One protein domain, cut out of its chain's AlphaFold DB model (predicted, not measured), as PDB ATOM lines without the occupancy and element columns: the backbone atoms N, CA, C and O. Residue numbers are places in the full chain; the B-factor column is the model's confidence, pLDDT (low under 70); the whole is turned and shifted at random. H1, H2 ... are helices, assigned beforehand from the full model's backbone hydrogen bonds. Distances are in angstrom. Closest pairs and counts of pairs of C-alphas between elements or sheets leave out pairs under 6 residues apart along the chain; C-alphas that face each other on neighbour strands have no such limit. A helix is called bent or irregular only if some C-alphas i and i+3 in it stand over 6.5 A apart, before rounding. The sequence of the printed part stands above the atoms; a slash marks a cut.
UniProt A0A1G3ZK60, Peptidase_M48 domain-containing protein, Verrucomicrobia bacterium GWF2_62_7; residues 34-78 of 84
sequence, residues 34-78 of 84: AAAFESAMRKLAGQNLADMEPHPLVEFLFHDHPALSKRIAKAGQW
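This is residues 34 to 78 of the 84 residues of the protein "Peptidase_M48 domain-containing protein" of Verrucomicrobia bacterium GWF2_62_7 (UniProt A0A1G3ZK60). Two helices, H1 and H3, lie side by side and run opposite ways, while the chain between them swings out in a wide loop with the short helix H2 at its far end. H2 is set off from the pair of H1 and H3 and touches neither of them. The printed part has 45 residues with three named helices, in the order H1, H2, H3, and no named strand; its class is all helix. It is only just compact, close to loose, with a radius of gyration of the C-alphas of 10.8 A, and the C-alphas span 30 by 24 by 14 A along their three main axes.

The printed part begins with H1, residues 34 to 48, which is the longest helix and measures 21.1 A from its first to its last C-alpha. C-alpha 34 is at (13.595, 26.766, 6.122) and C-alpha 48 is at (17.067, 15.435, 23.584). H2 follows as residues 56 to 62, from Pro 56 to Phe 62, and measures 10.0 A. H3 holds residues 68 to 78 and measures 15.4 A; C-alpha 68 is at (12.228, 14.858, 13.260), and the printed part ends with C-alpha 78 at (8.382, 23.673, 1.296). No helix is bent or irregular.

H1 and H3 touch, with 11 pairs of C-alphas within 8 A. Their closest C-alphas are those of Glu 38 and Ile 72, 5.6 A apart. The lines of H1 and H3 stand at a shallow tilt of 2 degrees, and the two helices run opposite ways. Their centres are 11.2 A apart. H2 is apart from H1, the helix before it, and apart from H3, the helix after it. In H1, H2 and H3, every O i to N i+4 pair is within hydrogen-bond range.

The two C-alphas farthest apart are those of Ala 35 in H1 and Leu 61 in H2, at 30.2 A. The first and last printed C-alphas, those of Ala 34 and Trp 78, are 7.7 A apart. The printed part runs from residue 34 to residue 78 with no cut. The link from H1 to H2 is short, with 7 residues between them, and the link from H2 to H3 is tight, with 5 residues between them; neither is long. The mean pLDDT of the printed part is 84.8, and no printed residue is under 70. The mean pLDDT is 91 for H1, 77 for H2 and 86 for H3.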
ATOM      1  N   ALA A  34      13.528  28.217   5.991       90.00
ATOM      2  CA  ALA A  34      13.595  26.766   6.122       90.00
ATOM      3  C   ALA A  34      14.934  26.280   6.708       90.00
ATOM      4  O   ALA A  34      14.968  25.242   7.367       90.00
ATOM      5  N   ALA A  35      16.031  27.020   6.505       90.38
ATOM      6  CA  ALA A  35      17.347  26.634   7.011       90.38
ATOM      7  C   ALA A  35      17.441  26.849   8.530       90.38
ATOM      8  O   ALA A  35      17.969  25.993   9.249       90.38
ATOM      9  N   ALA A  36      16.882  27.951   9.038       91.81
ATOM     10  CA  ALA A  36      16.744  28.182  10.473       91.81
ATOM     11  C   ALA A  36      15.846  27.126  11.131       91.81
ATOM     12  O   ALA A  36      16.203  26.603  12.189       91.81
ATOM     13  N   PHE A  37      14.734  26.757  10.486       93.00
ATOM     14  CA  PHE A  37      13.857  25.681  10.954       93.00
ATOM     15  C   PHE A  37      14.605  24.339  11.050       93.00
ATOM     16  O   PHE A  37      14.632  23.715  12.109       93.00
ATOM     17  N   GLU A  38      15.293  23.918   9.985       92.56
ATOM     18  CA  GLU A  38      16.091  22.684   9.961       92.56
ATOM     19  C   GLU A  38      17.187  22.676  11.041       92.56
ATOM     20  O   GLU A  38      17.383  21.676  11.737       92.56
ATOM     21  N   SER A  39      17.873  23.808  11.225       93.88
ATOM     22  CA  SER A  39      18.891  23.983  12.265       93.88
ATOM     23  C   SER A  39      18.303  23.844  13.672       93.88
ATOM     24  O   SER A  39      18.869  23.135  14.507       93.88
ATOM     25  N   ALA A  40      17.153  24.469  13.937       92.62
ATOM     26  CA  ALA A  40      16.463  24.367  15.219       92.62
ATOM     27  C   ALA A  40      16.044  22.922  15.521       92.62
ATOM     28  O   ALA A  40      16.312  22.420  16.613       92.62
ATOM     29  N   MET A  41      15.482  22.225  14.531       92.25
ATOM     30  CA  MET A  41      15.057  20.830  14.665       92.25
ATOM     31  C   MET A  41      16.232  19.889  14.947       92.25
ATOM     32  O   MET A  41      16.155  19.052  15.846       92.25
ATOM     33  N   ARG A  42      17.362  20.062  14.249       91.12
ATOM     34  CA  ARG A  42      18.583  19.284  14.515       91.12
ATOM     35  C   ARG A  42      19.158  19.541  15.903       91.12
ATOM     36  O   ARG A  42      19.566  18.593  16.571       91.12
ATOM     37  N   LYS A  43      19.184  20.800  16.350       91.62
ATOM     38  CA  LYS A  43      19.645  21.151  17.702       91.62
ATOM     39  C   LYS A  43      18.762  20.509  18.765       91.62
ATOM     40  O   LYS A  43      19.292  19.906  19.692       91.62
ATOM     41  N   LEU A  44      17.443  20.581  18.593       89.62
ATOM     42  CA  LEU A  44      16.484  19.992  19.522       89.62
ATOM     43  C   LEU A  44      16.634  18.467  19.602       89.62
ATOM     44  O   LEU A  44      16.615  17.903  20.693       89.62
ATOM     45  N   ALA A  45      16.836  17.805  18.462       88.38
ATOM     46  CA  ALA A  45      17.102  16.372  18.431       88.38
ATOM     47  C   ALA A  45      18.401  16.010  19.164       88.38
ATOM     48  O   ALA A  45      18.406  15.095  19.980       88.38
ATOM     49  N   GLY A  46      19.482  16.761  18.918       89.81
ATOM     50  CA  GLY A  46      20.765  16.548  19.587       89.81
ATOM     51  C   GLY A  46      20.691  16.765  21.100       89.81
ATOM     52  O   GLY A  46      21.241  15.973  21.858       89.81
ATOM     53  N   GLN A  47      19.970  17.796  21.549       91.75
ATOM     54  CA  GLN A  47      19.777  18.089  22.973       91.75
ATOM     55  C   GLN A  47      18.946  17.022  23.691       91.75
ATOM     56  O   GLN A  47      19.222  16.719  24.848       91.75
ATOM     57  N   ASN A  48      17.957  16.443  23.009       88.31
ATOM     58  CA  ASN A  48      17.067  15.435  23.584       88.31
ATOM     59  C   ASN A  48      17.509  13.990  23.311       88.31
ATOM     60  O   ASN A  48      16.786  13.071  23.687       88.31
ATOM     61  N   LEU A  49      18.659  13.779  22.651       86.88
ATOM     62  CA  LEU A  49      19.119  12.461  22.184       86.88
ATOM     63  C   LEU A  49      18.024  11.708  21.410       86.88
ATOM     64  O   LEU A  49      17.851  10.499  21.554       86.88
ATOM     65  N   ALA A  50      17.244  12.454  20.626       84.00
ATOM     66  CA  ALA A  50      16.095  11.914  19.922       84.00
ATOM     67  C   ALA A  50      16.545  10.994  18.783       84.00
ATOM     68  O   ALA A  50      17.464  11.328  18.030       84.00
ATOM     69  N   ASP A  51      15.848   9.871  18.624       82.75
ATOM     70  CA  ASP A  51      16.000   9.033  17.441       82.75
ATOM     71  C   ASP A  51      15.459   9.783  16.215       82.75
ATOM     72  O   ASP A  51      14.303  10.218  16.174       82.75
ATOM     73  N   MET A  52      16.325   9.977  15.225       79.69
ATOM     74  CA  MET A  52      15.993  10.690  13.996       79.69
ATOM     75  C   MET A  52      15.208   9.814  13.020       79.69
ATOM     76  O   MET A  52      14.446  10.352  12.214       79.69
ATOM     77  N   GLU A  53      15.367   8.493  13.082       81.50
ATOM     78  CA  GLU A  53      14.773   7.542  12.140       81.50
ATOM     79  C   GLU A  53      14.186   6.328  12.877       81.50
ATOM     80  O   GLU A  53      14.586   5.187  12.627       81.50
ATOM     81  N   PRO A  54      13.198   6.548  13.769       80.81
ATOM     82  CA  PRO A  54      12.526   5.449  14.440       80.81
ATOM     83  C   PRO A  54      11.818   4.559  13.415       80.81
ATOM     84  O   PRO A  54      11.278   5.022  12.405       80.81
ATOM     85  N   HIS A  55      11.767   3.256  13.699       84.56
ATOM     86  CA  HIS A  55      11.071   2.310  12.833       84.56
ATOM     87  C   HIS A  55       9.586   2.718  12.665       84.56
ATOM     88  O   HIS A  55       8.917   2.972  13.673       84.56
ATOM     89  N   PRO A  56       9.009   2.710  11.444       79.88
ATOM     90  CA  PRO A  56       7.673   3.265  11.185       79.88
ATOM     91  C   PRO A  56       6.545   2.699  12.060       79.88
ATOM     92  O   PRO A  56       5.618   3.418  12.429       79.88
ATOM     93  N   LEU A  57       6.620   1.411  12.418       79.12
ATOM     94  CA  LEU A  57       5.650   0.776  13.322       79.12
ATOM     95  C   LEU A  57       5.748   1.302  14.761       79.12
ATOM     96  O   LEU A  57       4.726   1.459  15.424       79.12
ATOM     97  N   VAL A  58       6.964   1.586  15.233       79.25
ATOM     98  CA  VAL A  58       7.206   2.131  16.575       79.25
ATOM     99  C   VAL A  58       6.717   3.574  16.634       79.25
ATOM    100  O   VAL A  58       5.989   3.936  17.552       79.25
ATOM    101  N   GLU A  59       7.019   4.366  15.604       80.88
ATOM    102  CA  GLU A  59       6.513   5.735  15.466       80.88
ATOM    103  C   GLU A  59       4.977   5.777  15.453       80.88
ATOM    104  O   GLU A  59       4.360   6.595  16.129       80.88
ATOM    105  N   PHE A  60       4.333   4.870  14.716       75.50
ATOM    106  CA  PHE A  60       2.877   4.858  14.617       75.50
ATOM    107  C   PHE A  60       2.193   4.548  15.955       75.50
ATOM    108  O   PHE A  60       1.222   5.225  16.309       75.50
ATOM    109  N   LEU A  61       2.697   3.541  16.673       72.19
ATOM    110  CA  LEU A  61       2.081   3.018  17.894       72.19
ATOM    111  C   LEU A  61       2.453   3.815  19.149       72.19
ATOM    112  O   LEU A  61       1.598   3.997  20.014       72.19
ATOM    113  N   PHE A  62       3.695   4.296  19.247       74.00
ATOM    114  CA  PHE A  62       4.248   4.833  20.496       74.00
ATOM    115  C   PHE A  62       4.665   6.305  20.433       74.00
ATOM    116  O   PHE A  62       4.875   6.892  21.489       74.00
ATOM    117  N   HIS A  63       4.772   6.920  19.247       73.81
ATOM    118  CA  HIS A  63       5.115   8.340  19.143       73.81
ATOM    119  C   HIS A  63       3.890   9.223  18.877       73.81
ATOM    120  O   HIS A  63       3.175   9.084  17.877       73.81
ATOM    121  N   ASP A  64       3.729  10.226  19.738       72.69
ATOM    122  CA  ASP A  64       2.704  11.272  19.621       72.69
ATOM    123  C   ASP A  64       3.012  12.296  18.521       72.69
ATOM    124  O   ASP A  64       2.157  13.096  18.137       72.69
ATOM    125  N   HIS A  65       4.243  12.290  18.016       75.75
ATOM    126  CA  HIS A  65       4.788  13.265  17.080       75.75
ATOM    127  C   HIS A  65       5.505  12.549  15.928       75.75
ATOM    128  O   HIS A  65       6.012  11.439  16.110       75.75
ATOM    129  N   PRO A  66       5.527  13.144  14.722       79.19
ATOM    130  CA  PRO A  66       6.247  12.559  13.603       79.19
ATOM    131  C   PRO A  66       7.757  12.648  13.844       79.19
ATOM    132  O   PRO A  66       8.232  13.571  14.513       79.19
ATOM    133  N   ALA A  67       8.510  11.714  13.261       84.19
ATOM    134  CA  ALA A  67       9.969  11.732  13.330       84.19
ATOM    135  C   ALA A  67      10.543  13.091  12.879       84.19
ATOM    136  O   ALA A  67      10.078  13.688  11.900       84.19
ATOM    137  N   LEU A  68      11.581  13.575  13.573       83.62
ATOM    138  CA  LEU A  68      12.228  14.858  13.260       83.62
ATOM    139  C   LEU A  68      12.765  14.892  11.819       83.62
ATOM    140  O   LEU A  68      12.654  15.922  11.154       83.62
ATOM    141  N   SER A  69      13.250  13.759  11.302       84.12
ATOM    142  CA  SER A  69      13.654  13.594   9.898       84.12
ATOM    143  C   SER A  69      12.529  13.923   8.909       84.12
ATOM    144  O   SER A  69      12.755  14.660   7.951       84.12
ATOM    145  N   LYS A  70      11.296  13.465   9.166       85.31
ATOM    146  CA  LYS A  70      10.123  13.750   8.318       85.31
ATOM    147  C   LYS A  70       9.755  15.229   8.328       85.31
ATOM    148  O   LYS A  70       9.391  15.779   7.290       85.31
ATOM    149  N   ARG A  71       9.870  15.884   9.487       88.62
ATOM    150  CA  ARG A  71       9.617  17.328   9.633       88.62
ATOM    151  C   ARG A  71      10.654  18.151   8.866       88.62
ATOM    152  O   ARG A  71      10.287  19.072   8.141       88.62
ATOM    153  N   ILE A  72      11.930  17.765   8.940       88.19
ATOM    154  CA  ILE A  72      13.019  18.385   8.166       88.19
ATOM    155  C   ILE A  72      12.822  18.164   6.660       88.19
ATOM    156  O   ILE A  72      12.918  19.116   5.888       88.19
ATOM    157  N   ALA A  73      12.493  16.942   6.231       87.19
ATOM    158  CA  ALA A  73      12.231  16.639   4.824       87.19
ATOM    159  C   ALA A  73      11.088  17.500   4.262       87.19
ATOM    160  O   ALA A  73      11.201  18.055   3.169       87.19
ATOM    161  N   LYS A  74      10.020  17.687   5.046       85.88
ATOM    162  CA  LYS A  74       8.881  18.530   4.671       85.88
ATOM    163  C   LYS A  74       9.236  20.017   4.585       85.88
ATOM    164  O   LYS A  74       8.777  20.696   3.671       85.88
ATOM    165  N   ALA A  75      10.095  20.519   5.474       86.19
ATOM    166  CA  ALA A  75      10.652  21.867   5.345       86.19
ATOM    167  C   ALA A  75      11.507  22.019   4.070       86.19
ATOM    168  O   ALA A  75      11.471  23.058   3.409       86.19
ATOM    169  N   GLY A  76      12.229  20.963   3.680       84.38
ATOM    170  CA  GLY A  76      12.950  20.891   2.409       84.38
ATOM    171  C   GLY A  76      12.029  20.992   1.187       84.38
ATOM    172  O   GLY A  76      12.314  21.778   0.284       84.38
ATOM    173  N   GLN A  77      10.909  20.262   1.189       84.44
ATOM    174  CA  GLN A  77       9.878  20.320   0.139       84.44
ATOM    175  C   GLN A  77       9.212  21.700   0.063       84.44
ATOM    176  O   GLN A  77       9.057  22.257  -1.023       84.44
ATOM    177  N   TRP A  78       8.900  22.303   1.218       86.00
ATOM    178  CA  TRP A  78       8.382  23.673   1.296       86.00
ATOM    179  C   TRP A  78       9.313  24.672   0.593       86.00
ATOM    180  O   TRP A  78       8.860  25.491  -0.204       86.00
TER     181      TRP A  78